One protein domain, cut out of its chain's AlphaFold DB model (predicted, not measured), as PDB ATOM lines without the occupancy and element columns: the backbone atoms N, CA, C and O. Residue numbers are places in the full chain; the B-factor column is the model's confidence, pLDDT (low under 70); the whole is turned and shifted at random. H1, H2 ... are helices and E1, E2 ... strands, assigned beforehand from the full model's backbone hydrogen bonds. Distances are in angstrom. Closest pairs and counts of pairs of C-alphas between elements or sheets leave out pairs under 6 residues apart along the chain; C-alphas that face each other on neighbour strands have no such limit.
ATOM      1  N   GLU A  19     228.338 190.313 121.700       51.72
ATOM      2  CA  GLU A  19     228.152 190.054 123.098       51.72
ATOM      3  C   GLU A  19     226.739 190.546 123.377       51.72
ATOM      4  O   GLU A  19     226.438 191.731 123.176       51.72
ATOM      5  N   PRO A  20     225.827 189.620 123.710       54.62
ATOM      6  CA  PRO A  20     224.453 189.988 123.938       54.62
ATOM      7  C   PRO A  20     224.438 191.036 125.045       54.62
ATOM      8  O   PRO A  20     225.238 190.986 125.972       54.62
ATOM      9  N   PHE A  21     223.483 191.957 124.979       58.97
ATOM     10  CA  PHE A  21     223.170 192.935 126.029       58.97
ATOM     11  C   PHE A  21     223.183 192.350 127.457       58.97
ATOM     12  O   PHE A  21     223.331 193.082 128.429       58.97
ATOM     13  N   SER A  22     223.077 191.022 127.589       54.31
ATOM     14  CA  SER A  22     223.272 190.264 128.816       54.31
ATOM     15  C   SER A  22     224.694 190.223 129.407       54.31
ATOM     16  O   SER A  22     224.835 189.757 130.533       54.31
ATOM     17  N   SER A  23     225.746 190.674 128.717       61.34
ATOM     18  CA  SER A  23     227.093 190.815 129.309       61.34
ATOM     19  C   SER A  23     227.340 192.201 129.915       61.34
ATOM     20  O   SER A  23     228.365 192.426 130.559       61.34
ATOM     21  N   LEU A  24     226.397 193.135 129.745       70.00
ATOM     22  CA  LEU A  24     226.594 194.524 130.130       70.00
ATOM     23  C   LEU A  24     226.568 194.741 131.652       70.00
ATOM     24  O   LEU A  24     225.769 194.126 132.374       70.00
ATOM     25  N   PRO A  25     227.366 195.697 132.163       70.00
ATOM     26  CA  PRO A  25     227.292 196.110 133.554       70.00
ATOM     27  C   PRO A  25     225.871 196.554 133.915       70.00
ATOM     28  O   PRO A  25     225.248 197.342 133.199       70.00
ATOM     29  N   ARG A  26     225.395 196.120 135.091       83.38
ATOM     30  CA  ARG A  26     224.077 196.477 135.658       83.38
ATOM     31  C   ARG A  26     222.880 195.884 134.914       83.38
ATOM     32  O   ARG A  26     221.760 196.355 135.133       83.38
ATOM     33  N   LEU A  27     223.093 194.853 134.096       86.88
ATOM     34  CA  LEU A  27     222.000 194.045 133.580       86.88
ATOM     35  C   LEU A  27     221.122 193.543 134.732       86.88
ATOM     36  O   LEU A  27     221.606 193.034 135.745       86.88
ATOM     37  N   ARG A  28     219.815 193.672 134.548       90.94
ATOM     38  CA  ARG A  28     218.788 193.065 135.386       90.94
ATOM     39  C   ARG A  28     217.952 192.126 134.538       90.94
ATOM     40  O   ARG A  28     217.823 192.322 133.334       90.94
ATOM     41  N   ILE A  29     217.360 191.135 135.186       90.00
ATOM     42  CA  ILE A  29     216.416 190.210 134.566       90.00
ATOM     43  C   ILE A  29     215.046 190.471 135.194       90.00
ATOM     44  O   ILE A  29     214.940 190.611 136.416       90.00
ATOM     45  N   SER A  30     214.012 190.630 134.372       90.44
ATOM     46  CA  SER A  30     212.635 190.782 134.850       90.44
ATOM     47  C   SER A  30     212.095 189.448 135.406       90.44
ATOM     48  O   SER A  30     212.686 188.395 135.159       90.44
ATOM     49  N   PRO A  31     210.956 189.437 136.128       91.56
ATOM     50  CA  PRO A  31     210.331 188.196 136.607       91.56
ATOM     51  C   PRO A  31     210.014 187.177 135.504       91.56
ATOM     52  O   PRO A  31     209.942 185.983 135.770       91.56
ATOM     53  N   HIS A  32     209.833 187.653 134.275       85.12
ATOM     54  CA  HIS A  32     209.568 186.839 133.098       85.12
ATOM     55  C   HIS A  32     210.821 186.652 132.230       85.12
ATOM     56  O   HIS A  32     210.687 186.308 131.075       85.12
ATOM     57  N   GLY A  33     212.038 186.891 132.727       85.06
ATOM     58  CA  GLY A  33     213.266 186.548 131.995       85.06
ATOM     59  C   GLY A  33     213.761 187.585 130.979       85.06
ATOM     60  O   GLY A  33     214.785 187.351 130.344       85.06
ATOM     61  N   LEU A  34     213.113 188.747 130.840       85.38
ATOM     62  CA  LEU A  34     213.556 189.802 129.921       85.38
ATOM     63  C   LEU A  34     214.791 190.532 130.490       85.38
ATOM     64  O   LEU A  34     214.692 191.143 131.561       85.38
ATOM     65  N   PRO A  35     215.948 190.529 129.800       86.62
ATOM     66  CA  PRO A  35     217.096 191.336 130.186       86.62
ATOM     67  C   PRO A  35     216.849 192.824 129.922       86.62
ATOM     68  O   PRO A  35     216.511 193.234 128.808       86.62
ATOM     69  N   TYR A  36     217.079 193.650 130.940       91.12
ATOM     70  CA  TYR A  36     216.944 195.098 130.851       91.12
ATOM     71  C   TYR A  36     218.014 195.831 131.657       91.12
ATOM     72  O   TYR A  36     218.550 195.332 132.645       91.12
ATOM     73  N   ILE A  37     218.294 197.064 131.250       92.12
ATOM     74  CA  ILE A  37     219.173 197.988 131.956       92.12
ATOM     75  C   ILE A  37     218.382 199.246 132.254       92.12
ATOM     76  O   ILE A  37     217.950 199.957 131.349       92.12
ATOM     77  N   GLN A  38     218.182 199.523 133.536       95.19
ATOM     78  CA  GLN A  38     217.535 200.753 133.969       95.19
ATOM     79  C   GLN A  38     218.436 201.950 133.641       95.19
ATOM     80  O   GLN A  38     219.629 201.941 133.959       95.19
ATOM     81  N   LEU A  39     217.874 202.974 132.999       94.19
ATOM     82  CA  LEU A  39     218.614 204.196 132.703       94.19
ATOM     83  C   LEU A  39     218.944 204.943 134.007       94.19
ATOM     84  O   LEU A  39     218.186 204.870 134.975       94.19
ATOM     85  N   PRO A  40     220.085 205.651 134.070       91.81
ATOM     86  CA  PRO A  40     220.457 206.410 135.257       91.81
ATOM     87  C   PRO A  40     219.545 207.627 135.455       91.81
ATOM     88  O   PRO A  40     218.861 208.072 134.526       91.81
ATOM     89  N   ALA A  41     219.608 208.217 136.650       91.06
ATOM     90  CA  ALA A  41     218.926 209.466 136.964       91.06
ATOM     91  C   ALA A  41     219.202 210.561 135.912       91.06
ATOM     92  O   ALA A  41     220.340 210.692 135.442       91.06
ATOM     93  N   PRO A  42     218.190 211.365 135.534       93.75
ATOM     94  CA  PRO A  42     216.813 211.389 136.053       93.75
ATOM     95  C   PRO A  42     215.838 210.471 135.282       93.75
ATOM     96  O   PRO A  42     214.632 210.687 135.301       93.75
ATOM     97  N   CYS A  43     216.344 209.514 134.501       96.44
ATOM     98  CA  CYS A  43     215.548 208.685 133.595       96.44
ATOM     99  C   CYS A  43     215.265 207.285 134.165       96.44
ATOM    100  O   CYS A  43     215.052 206.361 133.386       96.44
ATOM    101  N   GLU A  44     215.252 207.105 135.491       95.75
ATOM    102  CA  GLU A  44     215.111 205.774 136.107       95.75
ATOM    103  C   GLU A  44     213.769 205.088 135.802       95.75
ATOM    104  O   GLU A  44     213.668 203.861 135.866       95.75
ATOM    105  N   GLU A  45     212.738 205.850 135.426       97.44
ATOM    106  CA  GLU A  45     211.453 205.292 134.982       97.44
ATOM    107  C   GLU A  45     211.570 204.501 133.663       97.44
ATOM    108  O   GLU A  45     210.681 203.715 133.334       97.44
ATOM    109  N   TYR A  46     212.684 204.652 132.939       97.44
ATOM    110  CA  TYR A  46     212.947 204.011 131.656       97.44
ATOM    111  C   TYR A  46     214.066 202.975 131.734       97.44
ATOM    112  O   TYR A  46     215.010 203.081 132.525       97.44
ATOM    113  N   CYS A  47     214.005 202.005 130.831       95.25
ATOM    114  CA  CYS A  47     215.050 201.020 130.638       95.25
ATOM    115  C   CYS A  47     215.377 200.824 129.157       95.25
ATOM    116  O   CYS A  47     214.607 201.179 128.260       95.25
ATOM    117  N   LEU A  48     216.560 200.266 128.932       92.50
ATOM    118  CA  LEU A  48     216.994 199.715 127.666       92.50
ATOM    119  C   LEU A  48     216.820 198.196 127.712       92.50
ATOM    120  O   LEU A  48     217.252 197.565 128.677       92.50
ATOM    121  N   THR A  49     216.225 197.609 126.681       87.56
ATOM    122  CA  THR A  49     216.208 196.150 126.478       87.56
ATOM    123  C   THR A  49     216.749 195.827 125.100       87.56
ATOM    124  O   THR A  49     216.808 196.694 124.228       87.56
ATOM    125  N   ASN A  50     217.091 194.569 124.858       78.88
ATOM    126  CA  ASN A  50     217.275 194.103 123.489       78.88
ATOM    127  C   ASN A  50     215.967 194.217 122.703       78.88
ATOM    128  O   ASN A  50     214.887 194.011 123.263       78.88
ATOM    129  N   TYR A  51     216.077 194.517 121.408       71.31
ATOM    130  CA  TYR A  51     214.928 194.572 120.504       71.31
ATOM    131  C   TYR A  51     214.154 193.247 120.459       71.31
ATOM    132  O   TYR A  51     212.928 193.268 120.506       71.31
ATOM    133  N   LEU A  52     214.870 192.114 120.443       64.62
ATOM    134  CA  LEU A  52     214.319 190.761 120.260       64.62
ATOM    135  C   LEU A  52     214.705 189.802 121.393       64.62
ATOM    136  O   LEU A  52     214.864 188.606 121.166       64.62
ATOM    137  N   ALA A  53     214.934 190.308 122.608       58.78
ATOM    138  CA  ALA A  53     215.095 189.394 123.735       58.78
ATOM    139  C   ALA A  53     213.730 188.848 124.154       58.78
ATOM    140  O   ALA A  53     212.836 189.618 124.501       58.78
ATOM    141  N   THR A  54     213.614 187.527 124.148       53.25
ATOM    142  CA  THR A  54     212.549 186.767 124.795       53.25
ATOM    143  C   THR A  54     213.088 186.160 126.101       53.25
ATOM    144  O   THR A  54     214.307 186.159 126.328       53.25
ATOM    145  N   PRO A  55     212.211 185.649 126.984       43.81
ATOM    146  CA  PRO A  55     212.610 184.921 128.194       43.81
ATOM    147  C   PRO A  55     213.572 183.751 127.928       43.81
ATOM    148  O   PRO A  55     214.401 183.410 128.770       43.81
ATOM    149  N   GLU A  56     213.477 183.146 126.744       46.38
ATOM    150  CA  GLU A  56     214.267 182.001 126.285       46.38
ATOM    151  C   GLU A  56     215.591 182.406 125.603       46.38
ATOM    152  O   GLU A  56     216.382 181.537 125.232       46.38
ATOM    153  N   GLY A  57     215.856 183.709 125.441       55.38
ATOM    154  CA  GLY A  57     217.064 184.257 124.815       55.38
ATOM    155  C   GLY A  57     216.765 185.221 123.663       55.38
ATOM    156  O   GLY A  57     215.657 185.716 123.504       55.38
ATOM    157  N   VAL A  58     217.769 185.535 122.837       57.25
ATOM    158  CA  VAL A  58     217.543 186.303 121.599       57.25
ATOM    159  C   VAL A  58     217.066 185.332 120.520       57.25
ATOM    160  O   VAL A  58     217.882 184.720 119.833       57.25
ATOM    161  N   GLN A  59     215.751 185.153 120.390       56.28
ATOM    162  CA  GLN A  59     215.160 184.458 119.249       56.28
ATOM    163  C   GLN A  59     214.631 185.485 118.253       56.28
ATOM    164  O   GLN A  59     213.688 186.225 118.521       56.28
ATOM    165  N   HIS A  60     215.265 185.524 117.083       63.12
ATOM    166  CA  HIS A  60     214.797 186.290 115.934       63.12
ATOM    167  C   HIS A  60     213.605 185.565 115.291       63.12
ATOM    168  O   HIS A  60     213.746 184.930 114.247       63.12
ATOM    169  N   ASP A  61     212.446 185.599 115.948       73.44
ATOM    170  CA  ASP A  61     211.186 185.136 115.369       73.44
ATOM    171  C   ASP A  61     210.622 186.234 114.463       73.44
ATOM    172  O   ASP A  61     210.240 187.314 114.924       73.44
ATOM    173  N   ALA A  62     210.611 185.984 113.156       79.19
ATOM    174  CA  ALA A  62     210.228 186.992 112.174       79.19
ATOM    175  C   ALA A  62     208.749 187.374 112.275       79.19
ATOM    176  O   ALA A  62     208.367 188.488 111.924       79.19
ATOM    177  N   GLU A  63     207.915 186.458 112.751       81.62
ATOM    178  CA  GLU A  63     206.499 186.649 112.998       81.62
ATOM    179  C   GLU A  63     206.289 187.650 114.146       81.62
ATOM    180  O   GLU A  63     205.614 188.668 113.958       81.62
ATOM    181  N   THR A  64     206.938 187.426 115.291       75.81
ATOM    182  CA  THR A  64     206.945 188.348 116.436       75.81
ATOM    183  C   THR A  64     207.562 189.697 116.069       75.81
ATOM    184  O   THR A  64     206.997 190.744 116.388       75.81
ATOM    185  N   GLU A  65     208.685 189.708 115.350       76.38
ATOM    186  CA  GLU A  65     209.325 190.948 114.909       76.38
ATOM    187  C   GLU A  65     208.444 191.723 113.918       76.38
ATOM    188  O   GLU A  65     208.292 192.936 114.054       76.38
ATOM    189  N   ALA A  66     207.799 191.050 112.961       78.44
ATOM    190  CA  ALA A  66     206.856 191.691 112.047       78.44
ATOM    191  C   ALA A  66     205.645 192.265 112.791       78.44
ATOM    192  O   ALA A  66     205.166 193.338 112.423       78.44
ATOM    193  N   GLN A  67     205.162 191.585 113.832       77.56
ATOM    194  CA  GLN A  67     204.075 192.078 114.673       77.56
ATOM    195  C   GLN A  67     204.497 193.340 115.434       77.56
ATOM    196  O   GLN A  67     203.867 194.390 115.287       77.56
ATOM    197  N   ILE A  68     205.640 193.291 116.127       73.31
ATOM    198  CA  ILE A  68     206.245 194.457 116.782       73.31
ATOM    199  C   ILE A  68     206.405 195.605 115.783       73.31
ATOM    200  O   ILE A  68     206.080 196.754 116.100       73.31
ATOM    201  N   LEU A  69     206.865 195.310 114.562       73.75
ATOM    202  CA  LEU A  69     207.114 196.308 113.526       73.75
ATOM    203  C   LEU A  69     205.832 196.965 112.962       73.75
ATOM    204  O   LEU A  69     205.887 198.039 112.354       73.75
ATOM    205  N   ARG A  70     204.665 196.353 113.164       74.50
ATOM    206  CA  ARG A  70     203.365 196.890 112.729       74.50
ATOM    207  C   ARG A  70     202.670 197.703 113.814       74.50
ATOM    208  O   ARG A  70     201.985 198.674 113.491       74.50
ATOM    209  N   ASP A  71     202.883 197.338 115.073       69.38
ATOM    210  CA  ASP A  71     202.001 197.749 116.168       69.38
ATOM    211  C   ASP A  71     202.305 199.122 116.768       69.38
ATOM    212  O   ASP A  71     201.467 199.678 117.477       69.38
ATOM    213  N   THR A  72     203.463 199.725 116.473       65.50
ATOM    214  CA  THR A  72     203.822 201.019 117.074       65.50
ATOM    215  C   THR A  72     204.224 202.089 116.048       65.50
ATOM    216  O   THR A  72     204.780 201.789 114.988       65.50
ATOM    217  N   PRO A  73     204.009 203.386 116.341       67.56
ATOM    218  CA  PRO A  73     204.560 204.475 115.529       67.56
ATOM    219  C   PRO A  73     206.096 204.445 115.436       67.56
ATOM    220  O   PRO A  73     206.661 204.816 114.404       67.56
ATOM    221  N   VAL A  74     206.761 203.960 116.495       64.81
ATOM    222  CA  VAL A  74     208.214 203.699 116.532       64.81
ATOM    223  C   VAL A  74     208.581 202.758 115.402       64.81
ATOM    224  O   VAL A  74     209.498 202.993 114.614       64.81
ATOM    225  N   SER A  75     207.783 201.710 115.304       63.25
ATOM    226  CA  SER A  75     207.980 200.616 114.402       63.25
ATOM    227  C   SER A  75     207.728 200.982 112.951       63.25
ATOM    228  O   SER A  75     208.474 200.526 112.103       63.25
ATOM    229  N   LYS A  76     206.790 201.885 112.638       61.31
ATOM    230  CA  LYS A  76     206.659 202.427 111.268       61.31
ATOM    231  C   LYS A  76     207.922 203.165 110.820       61.31
ATOM    232  O   LYS A  76     208.334 203.067 109.662       61.31
ATOM    233  N   THR A  77     208.557 203.884 111.745       63.06
ATOM    234  CA  THR A  77     209.830 204.557 111.469       63.06
ATOM    235  C   THR A  77     210.937 203.526 111.250       63.06
ATOM    236  O   THR A  77     211.620 203.588 110.232       63.06
ATOM    237  N   LEU A  78     211.062 202.531 112.135       62.31
ATOM    238  CA  LEU A  78     212.013 201.421 111.981       62.31
ATOM    239  C   LEU A  78     211.780 200.617 110.691       62.31
ATOM    240  O   LEU A  78     212.719 200.383 109.945       62.31
ATOM    241  N   ALA A  79     210.536 200.281 110.368       58.16
ATOM    242  CA  ALA A  79     210.113 199.604 109.145       58.16
ATOM    243  C   ALA A  79     210.492 200.370 107.875       58.16
ATOM    244  O   ALA A  79     210.885 199.779 106.874       58.16
ATOM    245  N   THR A  80     210.427 201.701 107.907       58.94
ATOM    246  CA  THR A  80     210.908 202.520 106.786       58.94
ATOM    247  C   THR A  80     212.416 202.333 106.578       58.94
ATOM    248  O   THR A  80     212.874 202.289 105.440       58.94
ATOM    249  N   PHE A  81     213.185 202.164 107.660       55.50
ATOM    250  CA  PHE A  81     214.626 201.899 107.594       55.50
ATOM    251  C   PHE A  81     214.985 200.446 107.262       55.50
ATOM    252  O   PHE A  81     216.011 200.225 106.620       55.50
ATOM    253  N   LEU A  82     214.186 199.476 107.713       55.09
ATOM    254  CA  LEU A  82     214.488 198.046 107.598       55.09
ATOM    255  C   LEU A  82     213.883 197.414 106.334       55.09
ATOM    256  O   LEU A  82     214.551 196.624 105.680       55.09
ATOM    257  N   SER A  83     212.658 197.787 105.947       54.09
ATOM    258  CA  SER A  83     211.879 197.081 104.917       54.09
ATOM    259  C   SER A  83     211.305 197.979 103.811       54.09
ATOM    260  O   SER A  83     210.418 197.568 103.063       54.09
ATOM    261  N   GLY A  84     211.771 199.227 103.693       55.12
ATOM    262  CA  GLY A  84     211.289 200.142 102.650       55.12
ATOM    263  C   GLY A  84     209.812 200.526 102.805       55.12
ATOM    264  O   GLY A  84     209.163 200.895 101.830       55.12
ATOM    265  N   GLY A  85     209.272 200.437 104.027       59.06
ATOM    266  CA  GLY A  85     207.936 200.926 104.378       59.06
ATOM    267  C   GLY A  85     206.810 199.887 104.345       59.06
ATOM    268  O   GLY A  85     205.723 200.191 104.832       59.06
ATOM    269  N   THR A  86     207.047 198.662 103.858       67.06
ATOM    270  CA  THR A  86     206.079 197.552 103.977       67.06
ATOM    271  C   THR A  86     206.651 196.467 104.881       67.06
ATOM    272  O   THR A  86     207.729 195.952 104.611       67.06
ATOM    273  N   VAL A  87     205.952 196.120 105.965       75.62
ATOM    274  CA  VAL A  87     206.399 195.091 106.923       75.62
ATOM    275  C   VAL A  87     205.647 193.790 106.669       75.62
ATOM    276  O   VAL A  87     204.527 193.586 107.153       75.62
ATOM    277  N   THR A  88     206.265 192.882 105.920       82.94
ATOM    278  CA  THR A  88     205.822 191.485 105.796       82.94
ATOM    279  C   THR A  88     206.730 190.574 106.616       82.94
ATOM    280  O   THR A  88     207.894 190.904 106.836       82.94
ATOM    281  N   VAL A  89     206.216 189.418 107.042       84.38
ATOM    282  CA  VAL A  89     207.040 188.399 107.717       84.38
ATOM    283  C   VAL A  89     208.230 188.019 106.831       84.38
ATOM    284  O   VAL A  89     209.354 187.992 107.312       84.38
ATOM    285  N   ASP A  90     208.020 187.856 105.523       84.69
ATOM    286  CA  ASP A  90     209.097 187.539 104.576       84.69
ATOM    287  C   ASP A  90     210.157 188.645 104.482       84.69
ATOM    288  O   ASP A  90     211.349 188.353 104.465       84.69
ATOM    289  N   SER A  91     209.750 189.922 104.479       79.38
ATOM    290  CA  SER A  91     210.700 191.045 104.478       79.38
ATOM    291  C   SER A  91     211.540 191.090 105.757       79.38
ATOM    292  O   SER A  91     212.717 191.449 105.718       79.38
ATOM    293  N   VAL A  92     210.953 190.681 106.886       77.75
ATOM    294  CA  VAL A  92     211.642 190.578 108.173       77.75
ATOM    295  C   VAL A  92     212.582 189.373 108.180       77.75
ATOM    296  O   VAL A  92     213.741 189.542 108.542       77.75
ATOM    297  N   LYS A  93     212.157 188.204 107.673       82.50
ATOM    298  CA  LYS A  93     213.021 187.019 107.493       82.50
ATOM    299  C   LYS A  93     214.258 187.350 106.661       82.50
ATOM    300  O   LYS A  93     215.371 187.133 107.120       82.50
ATOM    301  N   GLN A  94     214.071 187.968 105.495       79.25
ATOM    302  CA  GLN A  94     215.178 188.393 104.631       79.25
ATOM    303  C   GLN A  94     216.111 189.388 105.328       79.25
ATOM    304  O   GLN A  94     217.328 189.333 105.147       79.25
ATOM    305  N   SER A  95     215.554 190.297 106.131       74.19
ATOM    306  CA  SER A  95     216.348 191.250 106.904       74.19
ATOM    307  C   SER A  95     217.179 190.529 107.967       74.19
ATOM    308  O   SER A  95     218.390 190.717 107.999       74.19
ATOM    309  N   ILE A  96     216.568 189.652 108.775       74.50
ATOM    310  CA  ILE A  96     217.253 188.822 109.779       74.50
ATOM    311  C   ILE A  96     218.374 188.002 109.131       74.50
ATOM    312  O   ILE A  96     219.504 188.038 109.613       74.50
ATOM    313  N   GLU A  97     218.094 187.304 108.028       75.25
ATOM    314  CA  GLU A  97     219.080 186.491 107.304       75.25
ATOM    315  C   GLU A  97     220.259 187.335 106.823       75.25
ATOM    316  O   GLU A  97     221.417 186.985 107.058       75.25
ATOM    317  N   LYS A  98     219.975 188.484 106.204       71.94
ATOM    318  CA  LYS A  98     221.005 189.428 105.778       71.94
ATOM    319  C   LYS A  98     221.847 189.900 106.964       71.94
ATOM    320  O   LYS A  98     223.070 189.917 106.870       71.94
ATOM    321  N   TYR A  99     221.226 190.231 108.094       67.62
ATOM    322  CA  TYR A  99     221.945 190.668 109.292       67.62
ATOM    323  C   TYR A  99     222.839 189.576 109.878       67.62
ATOM    324  O   TYR A  99     223.980 189.852 110.251       67.62
ATOM    325  N   GLN A 100     222.353 188.336 109.917       67.50
ATOM    326  CA  GLN A 100     223.131 187.186 110.373       67.50
ATOM    327  C   GLN A 100     224.324 186.904 109.447       67.50
ATOM    328  O   GLN A 100     225.413 186.596 109.931       67.50
ATOM    329  N   GLN A 101     224.141 187.048 108.130       66.44
ATOM    330  CA  GLN A 101     225.197 186.850 107.133       66.44
ATOM    331  C   GLN A 101     226.251 187.959 107.159       66.44
ATOM    332  O   GLN A 101     227.445 187.675 107.080       66.44
ATOM    333  N   GLU A 102     225.831 189.219 107.276       61.12
ATOM    334  CA  GLU A 102     226.747 190.358 107.221       61.12
ATOM    335  C   GLU A 102     227.575 190.510 108.512       61.12
ATOM    336  O   GLU A 102     228.534 191.283 108.517       61.12
ATOM    337  N   ARG A 103     227.239 189.780 109.598       54.81
ATOM    338  CA  ARG A 103     227.896 189.858 110.925       54.81
ATOM    339  C   ARG A 103     228.116 191.306 111.394       54.81
ATOM    340  O   ARG A 103     229.057 191.600 112.127       54.81
ATOM    341  N   ILE A 104     227.263 192.233 110.960       55.59
ATOM    342  CA  ILE A 104     227.395 193.646 111.304       55.59
ATOM    343  C   ILE A 104     227.079 193.753 112.787       55.59
ATOM    344  O   ILE A 104     225.938 193.517 113.180       55.59
ATOM    345  N   GLY A 105     228.084 194.091 113.605       54.75
ATOM    346  CA  GLY A 105     227.882 194.311 115.032       54.75
ATOM    347  C   GLY A 105     226.708 195.266 115.226       54.75
ATOM    348  O   GLY A 105     226.686 196.376 114.687       54.75
ATOM    349  N   TRP A 106     225.674 194.781 115.902       63.06
ATOM    350  CA  TRP A 106     224.402 195.469 116.013       63.06
ATOM    351  C   TRP A 106     224.046 195.641 117.485       63.06
ATOM    352  O   TRP A 106     223.939 194.664 118.219       63.06
ATOM    353  N   CYS A 107     223.824 196.890 117.903       66.50
ATOM    354  CA  CYS A 107     222.943 197.182 119.028       66.50
ATOM    355  C   CYS A 107     221.657 197.770 118.495       66.50
ATOM    356  O   CYS A 107     221.690 198.818 117.836       66.50
ATOM    357  N   MET A 108     220.536 197.195 118.912       75.50
ATOM    358  CA  MET A 108     219.277 197.926 118.922       75.50
ATOM    359  C   MET A 108     218.636 197.948 120.306       75.50
ATOM    360  O   MET A 108     217.634 197.263 120.521       75.50
ATOM    361  N   PRO A 109     219.183 198.706 121.271       83.62
ATOM    362  CA  PRO A 109     218.518 198.894 122.536       83.62
ATOM    363  C   PRO A 109     217.197 199.604 122.285       83.62
ATOM    364  O   PRO A 109     217.160 200.717 121.750       83.62
ATOM    365  N   VAL A 110     216.106 198.966 122.680       87.75
ATOM    366  CA  VAL A 110     214.799 199.611 122.714       87.75
ATOM    367  C   VAL A 110     214.572 200.267 124.049       87.75
ATOM    368  O   VAL A 110     214.958 199.755 125.095       87.75
ATOM    369  N   ILE A 111     213.919 201.416 123.989       92.75
ATOM    370  CA  ILE A 111     213.555 202.214 125.145       92.75
ATOM    371  C   ILE A 111     212.146 201.806 125.558       92.75
ATOM    372  O   ILE A 111     211.223 201.828 124.736       92.75
ATOM    373  N   ARG A 112     211.989 201.462 126.834       93.56
ATOM    374  CA  ARG A 112     210.728 201.017 127.438       93.56
ATOM    375  C   ARG A 112     210.547 201.642 128.815       93.56
ATOM    376  O   ARG A 112     211.506 202.172 129.379       93.56
ATOM    377  N   LEU A 113     209.338 201.572 129.367       96.00
ATOM    378  CA  LEU A 113     209.133 201.842 130.791       96.00
ATOM    379  C   LEU A 113     209.653 200.664 131.616       96.00
ATOM    380  O   LEU A 113     209.345 199.509 131.326       96.00
ATOM    381  N   THR A 114     210.398 200.961 132.679       96.62
ATOM    382  CA  THR A 114     210.954 199.939 133.576       96.62
ATOM    383  C   THR A 114     209.846 199.114 134.229       96.62
ATOM    384  O   THR A 114     209.974 197.899 134.330       96.62
ATOM    385  N   ALA A 115     208.747 199.757 134.637       96.88
ATOM    386  CA  ALA A 115     207.612 199.072 135.252       96.88
ATOM    387  C   ALA A 115     206.929 198.092 134.281       96.88
ATOM    388  O   ALA A 115     206.623 196.966 134.661       96.88
ATOM    389  N   GLU A 116     206.751 198.479 133.014       94.75
ATOM    390  CA  GLU A 116     206.173 197.595 131.990       94.75
ATOM    391  C   GLU A 116     207.103 196.426 131.679       94.75
ATOM    392  O   GLU A 116     206.663 195.285 131.671       94.75
ATOM    393  N   ALA A 117     208.405 196.685 131.531       92.06
ATOM    394  CA  ALA A 117     209.404 195.635 131.330       92.06
ATOM    395  C   ALA A 117     209.519 194.656 132.513       92.06
ATOM    396  O   ALA A 117     210.141 193.610 132.382       92.06
ATOM    397  N   GLN A 118     208.956 194.982 133.679       93.75
ATOM    398  CA  GLN A 118     208.846 194.064 134.814       93.75
ATOM    399  C   GLN A 118     207.510 193.311 134.833       93.75
ATOM    400  O   GLN A 118     207.470 192.170 135.291       93.75
ATOM    401  N   ALA A 119     206.437 193.930 134.343       94.50
ATOM    402  CA  ALA A 119     205.077 193.402 134.425       94.50
ATOM    403  C   ALA A 119     204.657 192.557 133.212       94.50
ATOM    404  O   ALA A 119     203.858 191.638 133.374       94.50
ATOM    405  N   ASP A 120     205.186 192.846 132.024       88.88
ATOM    406  CA  ASP A 120     204.745 192.274 130.749       88.88
ATOM    407  C   ASP A 120     205.922 191.589 130.033       88.88
ATOM    408  O   ASP A 120     206.967 192.227 129.914       88.88
ATOM    409  N   PRO A 121     205.802 190.327 129.562       83.44
ATOM    410  CA  PRO A 121     206.831 189.674 128.746       83.44
ATOM    411  C   PRO A 121     207.083 190.343 127.387       83.44
ATOM    412  O   PRO A 121     208.154 190.164 126.808       83.44
ATOM    413  N   MET A 122     206.126 191.121 126.883       82.25
ATOM    414  CA  MET A 122     206.220 191.888 125.644       82.25
ATOM    415  C   MET A 122     205.824 193.351 125.890       82.25
ATOM    416  O   MET A 122     204.827 193.834 125.352       82.25
ATOM    417  N   PRO A 123     206.620 194.096 126.675       87.44
ATOM    418  CA  PRO A 123     206.318 195.488 127.003       87.44
ATOM    419  C   PRO A 123     206.214 196.359 125.740       87.44
ATOM    420  O   PRO A 123     206.730 196.009 124.672       87.44
ATOM    421  N   ALA A 124     205.614 197.546 125.845       85.75
ATOM    422  CA  ALA A 124     205.510 198.456 124.707       85.75
ATOM    423  C   ALA A 124     206.883 199.033 124.308       85.75
ATOM    424  O   ALA A 124     207.774 199.241 125.142       85.75
ATOM    425  N   LEU A 125     207.083 199.286 123.010       87.31
ATOM    426  CA  LEU A 125     208.263 199.994 122.510       87.31
ATOM    427  C   LEU A 125     207.978 201.492 122.495       87.31
ATOM    428  O   LEU A 125     207.065 201.950 121.812       87.31
ATOM    429  N   LEU A 126     208.794 202.264 123.206       91.06
ATOM    430  CA  LEU A 126     208.667 203.724 123.252       91.06
ATOM    431  C   LEU A 126     209.706 204.412 122.384       91.06
ATOM    432  O   LEU A 126     209.510 205.540 121.942       91.06
ATOM    433  N   GLY A 127     210.828 203.753 122.144       90.00
ATOM    434  CA  GLY A 127     211.927 204.304 121.380       90.00
ATOM    435  C   GLY A 127     212.959 203.249 121.057       90.00
ATOM    436  O   GLY A 127     212.854 202.091 121.455       90.00
ATOM    437  N   VAL A 128     213.978 203.677 120.336       87.12
ATOM    438  CA  VAL A 128     215.051 202.817 119.867       87.12
ATOM    439  C   VAL A 128     216.324 203.630 119.732       87.12
ATOM    440  O   VAL A 128     216.298 204.780 119.289       87.12
ATOM    441  N   THR A 129     217.436 203.024 120.124       87.50
ATOM    442  CA  THR A 129     218.781 203.457 119.760       87.50
ATOM    443  C   THR A 129     219.348 202.405 118.830       87.50
ATOM    444  O   THR A 129     219.229 201.218 119.101       87.50
ATOM    445  N   LEU A 130     219.935 202.826 117.722       83.38
ATOM    446  CA  LEU A 130     220.548 201.947 116.744       83.38
ATOM    447  C   LEU A 130     222.020 202.302 116.656       83.38
ATOM    448  O   LEU A 130     222.343 203.445 116.352       83.38
ATOM    449  N   TRP A 166     215.264 207.031 117.661       87.25
ATOM    450  CA  TRP A 166     213.920 207.556 117.604       87.25
ATOM    451  C   TRP A 166     213.258 207.383 118.972       87.25
ATOM    452  O   TRP A 166     213.532 206.423 119.691       87.25
ATOM    453  N   LEU A 167     212.399 208.325 119.347       90.06
ATOM    454  CA  LEU A 167     211.625 208.263 120.581       90.06
ATOM    455  C   LEU A 167     210.219 208.787 120.319       90.06
ATOM    456  O   LEU A 167     210.047 209.812 119.652       90.06
ATOM    457  N   HIS A 168     209.232 208.102 120.882       88.88
ATOM    458  CA  HIS A 168     207.833 208.444 120.724       88.88
ATOM    459  C   HIS A 168     207.580 209.867 121.241       88.88
ATOM    460  O   HIS A 168     208.043 210.193 122.339       88.88
ATOM    461  N   PRO A 169     206.851 210.723 120.493       88.44
ATOM    462  CA  PRO A 169     206.681 212.138 120.834       88.44
ATOM    463  C   PRO A 169     206.220 212.395 122.271       88.44
ATOM    464  O   PRO A 169     206.742 213.290 122.926       88.44
ATOM    465  N   ALA A 170     205.327 211.551 122.802       90.31
ATOM    466  CA  ALA A 170     204.829 211.654 124.179       90.31
ATOM    467  C   ALA A 170     205.910 211.494 125.274       90.31
ATOM    468  O   ALA A 170     205.671 211.827 126.431       90.31
ATOM    469  N   HIS A 171     207.095 210.989 124.923       92.38
ATOM    470  CA  HIS A 171     208.218 210.806 125.843       92.38
ATOM    471  C   HIS A 171     209.408 211.726 125.527       92.38
ATOM    472  O   HIS A 171     210.417 211.696 126.233       92.38
ATOM    473  N   GLN A 172     209.323 212.569 124.495       91.38
ATOM    474  CA  GLN A 172     210.392 213.509 124.154       91.38
ATOM    475  C   GLN A 172     210.546 214.617 125.213       91.38
ATOM    476  O   GLN A 172     209.689 214.826 126.065       91.38
ATOM    477  N   GLY A 173     211.687 215.314 125.200       90.56
ATOM    478  CA  GLY A 173     211.966 216.419 126.129       90.56
ATOM    479  C   GLY A 173     212.384 216.008 127.548       90.56
ATOM    480  O   GLY A 173     212.858 216.848 128.303       90.56
ATOM    481  N   LYS A 174     212.312 214.717 127.896       93.56
ATOM    482  CA  LYS A 174     212.676 214.191 129.225       93.56
ATOM    483  C   LYS A 174     214.155 213.802 129.398       93.56
ATOM    484  O   LYS A 174     214.542 213.265 130.425       93.56
ATOM    485  N   GLY A 175     214.992 214.002 128.378       93.62
ATOM    486  CA  GLY A 175     216.410 213.605 128.410       93.62
ATOM    487  C   GLY A 175     216.685 212.109 128.181       93.62
ATOM    488  O   GLY A 175     217.848 211.714 128.131       93.62
ATOM    489  N   ILE A 176     215.652 211.294 127.943       95.44
ATOM    490  CA  ILE A 176     215.747 209.829 127.789       95.44
ATOM    491  C   ILE A 176     216.716 209.434 126.678       95.44
ATOM    492  O   ILE A 176     217.623 208.641 126.897       95.44
ATOM    493  N   THR A 177     216.584 210.040 125.496       93.19
ATOM    494  CA  THR A 177     217.479 209.775 124.362       93.19
ATOM    495  C   THR A 177     218.935 210.105 124.693       93.19
ATOM    496  O   THR A 177     219.844 209.408 124.259       93.19
ATOM    497  N   THR A 178     219.174 211.143 125.505       93.69
ATOM    498  CA  THR A 178     220.527 211.517 125.959       93.69
ATOM    499  C   THR A 178     221.086 210.477 126.914       93.69
ATOM    500  O   THR A 178     222.244 210.089 126.770       93.69
ATOM    501  N   ALA A 179     220.277 209.998 127.860       93.38
ATOM    502  CA  ALA A 179     220.668 208.923 128.762       93.38
ATOM    503  C   ALA A 179     220.966 207.626 127.988       93.38
ATOM    504  O   ALA A 179     222.028 207.037 128.183       93.38
ATOM    505  N   ALA A 180     220.092 207.249 127.049       92.06
ATOM    506  CA  ALA A 180     220.250 206.071 126.201       92.06
ATOM    507  C   ALA A 180     221.526 206.129 125.350       92.06
ATOM    508  O   ALA A 180     222.328 205.200 125.392       92.06
ATOM    509  N   TYR A 181     221.774 207.236 124.640       91.38
ATOM    510  CA  TYR A 181     222.998 207.408 123.850       91.38
ATOM    511  C   TYR A 181     224.253 207.375 124.710       91.38
ATOM    512  O   TYR A 181     225.215 206.707 124.351       91.38
ATOM    513  N   ARG A 182     224.268 208.085 125.844       90.38
ATOM    514  CA  ARG A 182     225.434 208.079 126.739       90.38
ATOM    515  C   ARG A 182     225.743 206.677 127.222       90.38
ATOM    516  O   ARG A 182     226.912 206.317 127.245       90.38
ATOM    517  N   TYR A 183     224.710 205.921 127.578       88.88
ATOM    518  CA  TYR A 183     224.859 204.531 127.969       88.88
ATOM    519  C   TYR A 183     225.445 203.703 126.818       88.88
ATOM    520  O   TYR A 183     226.512 203.120 126.976       88.88
ATOM    521  N   CYS A 184     224.827 203.745 125.631       86.25
ATOM    522  CA  CYS A 184     225.298 202.997 124.463       86.25
ATOM    523  C   CYS A 184     226.737 203.367 124.079       86.25
ATOM    524  O   CYS A 184     227.519 202.493 123.738       86.25
ATOM    525  N   ILE A 185     227.111 204.645 124.153       86.56
ATOM    526  CA  ILE A 185     228.463 205.094 123.810       86.56
ATOM    527  C   ILE A 185     229.476 204.644 124.869       86.56
ATOM    528  O   ILE A 185     230.534 204.127 124.527       86.56
ATOM    529  N   LYS A 186     229.182 204.847 126.156       85.81
ATOM    530  CA  LYS A 186     230.153 204.603 127.234       85.81
ATOM    531  C   LYS A 186     230.316 203.138 127.583       85.81
ATOM    532  O   LYS A 186     231.437 202.687 127.767       85.81
ATOM    533  N   GLU A 187     229.200 202.437 127.708       82.31
ATOM    534  CA  GLU A 187     229.169 201.086 128.263       82.31
ATOM    535  C   GLU A 187     229.226 200.023 127.166       82.31
ATOM    536  O   GLU A 187     229.525 198.872 127.460       82.31
ATOM    537  N   TRP A 188     228.953 200.394 125.908       77.25
ATOM    538  CA  TRP A 188     228.931 199.443 124.799       77.25
ATOM    539  C   TRP A 188     229.854 199.836 123.643       77.25
ATOM    540  O   TRP A 188     230.683 199.041 123.247       77.25
ATOM    541  N   PHE A 189     229.819 201.059 123.122       80.25
ATOM    542  CA  PHE A 189     230.674 201.440 121.989       80.25
ATOM    543  C   PHE A 189     232.163 201.521 122.368       80.25
ATOM    544  O   PHE A 189     233.005 200.862 121.762       80.25
ATOM    545  N   LEU A 190     232.490 202.330 123.379       81.06
ATOM    546  CA  LEU A 190     233.869 202.628 123.773       81.06
ATOM    547  C   LEU A 190     234.702 201.411 124.209       81.06
ATOM    548  O   LEU A 190     235.887 201.387 123.882       81.06
ATOM    549  N   PRO A 191     234.148 200.406 124.915       78.56
ATOM    550  CA  PRO A 191     234.916 199.221 125.290       78.56
ATOM    551  C   PRO A 191     235.411 198.390 124.101       78.56
ATOM    552  O   PRO A 191     236.408 197.682 124.235       78.56
ATOM    553  N   TYR A 192     234.738 198.464 122.947       75.06
ATOM    554  CA  TYR A 192     235.017 197.576 121.816       75.06
ATOM    555  C   TYR A 192     235.547 198.284 120.564       75.06
ATOM    556  O   TYR A 192     236.081 197.604 119.689       75.06
ATOM    557  N   ILE A 193     235.427 199.611 120.453       72.56
ATOM    558  CA  ILE A 193     235.772 200.363 119.235       72.56
ATOM    559  C   ILE A 193     236.846 201.405 119.522       72.56
ATOM    560  O   ILE A 193     236.752 202.168 120.483       72.56
ATOM    561  N   TYR A 194     237.850 201.483 118.644       68.88
ATOM    562  CA  TYR A 194     238.812 202.573 118.692       68.88
ATOM    563  C   TYR A 194     238.185 203.834 118.097       68.88
ATOM    564  O   TYR A 194     237.674 203.827 116.979       68.88
ATOM    565  N   THR A 195     238.265 204.947 118.824       63.75
ATOM    566  CA  THR A 195     237.806 206.269 118.356       63.75
ATOM    567  C   THR A 195     238.663 206.849 117.229       63.75
ATOM    568  O   THR A 195     238.352 207.923 116.718       63.75
TER     569      THR A 195
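Overview. This is residues 19 to 130 and 166 to 195 of the 277 residues of the protein "N-acetyltransferase domain-containing protein" of Kockovaella imperatae (UniProt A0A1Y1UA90). You are looking at two lobes: a twisted sheet of four strands with the long helix H5 over one face and the short H4 standing up from the other, and, beside the sheet's E4 edge, a cluster of three helices, H1, H2 and H3. The printed part has 142 residues, with five named helices and four named strands in the order E1 E2 H1 H2 H3 E3 H4 E4 H5. The sheet's order is E1 E2 E3 E4, antiparallel throughout, and the class is mixed. The whole is compact, radius of gyration of the C-alphas 14.6 A, spans 40 by 36 by 30 A.

Arrangement. Start at the hairpin of E1, residues 35 to 38, and E2, residues 46 to 50, where N 37 and O 48 are within hydrogen-bond range at 2.8 A. Beside E2 find E3, residues 109 to 113, with N 110 and O 49 at 2.8 A, then E4, residues 127 to 130, with N 111 and O 127 at 2.8 A. H1, residues 62 to 71, touches H3, residues 89 to 102, at a steep tilt of 63 degrees, the closest C-alphas being Ala 66 and Val 89, 5.4 A. H2, residues 73 to 83, touches H1 only at the corner, C-alphas 69 and 75 closest at 4.5 A, and only grazes the sheet with residues 73 to 78. H4, residues 114 to 119, and H5, residues 176 to 192, are on opposite faces, at heights of 9.1 A and 7.8 A over the sheet. Every O i to N i+4 pair is within range in H1, H2, H3 and H4, and 10 of 13 in H5.

Along the chain. Find C-alpha 35 at (217.096, 191.336, 130.186), where E1 begins. H3 spans 19.8 A; H5, 23.6 A, ends at C-alpha 192, (235.017, 197.576, 121.816).

Size, cuts and confidence. Residues 131 to 165 are cut out, leaving 8.7 A between C-alphas 130 and 166. The link from E2 to H1 is long. Confidence is under 70 in 41 residues, among them 71 to 86.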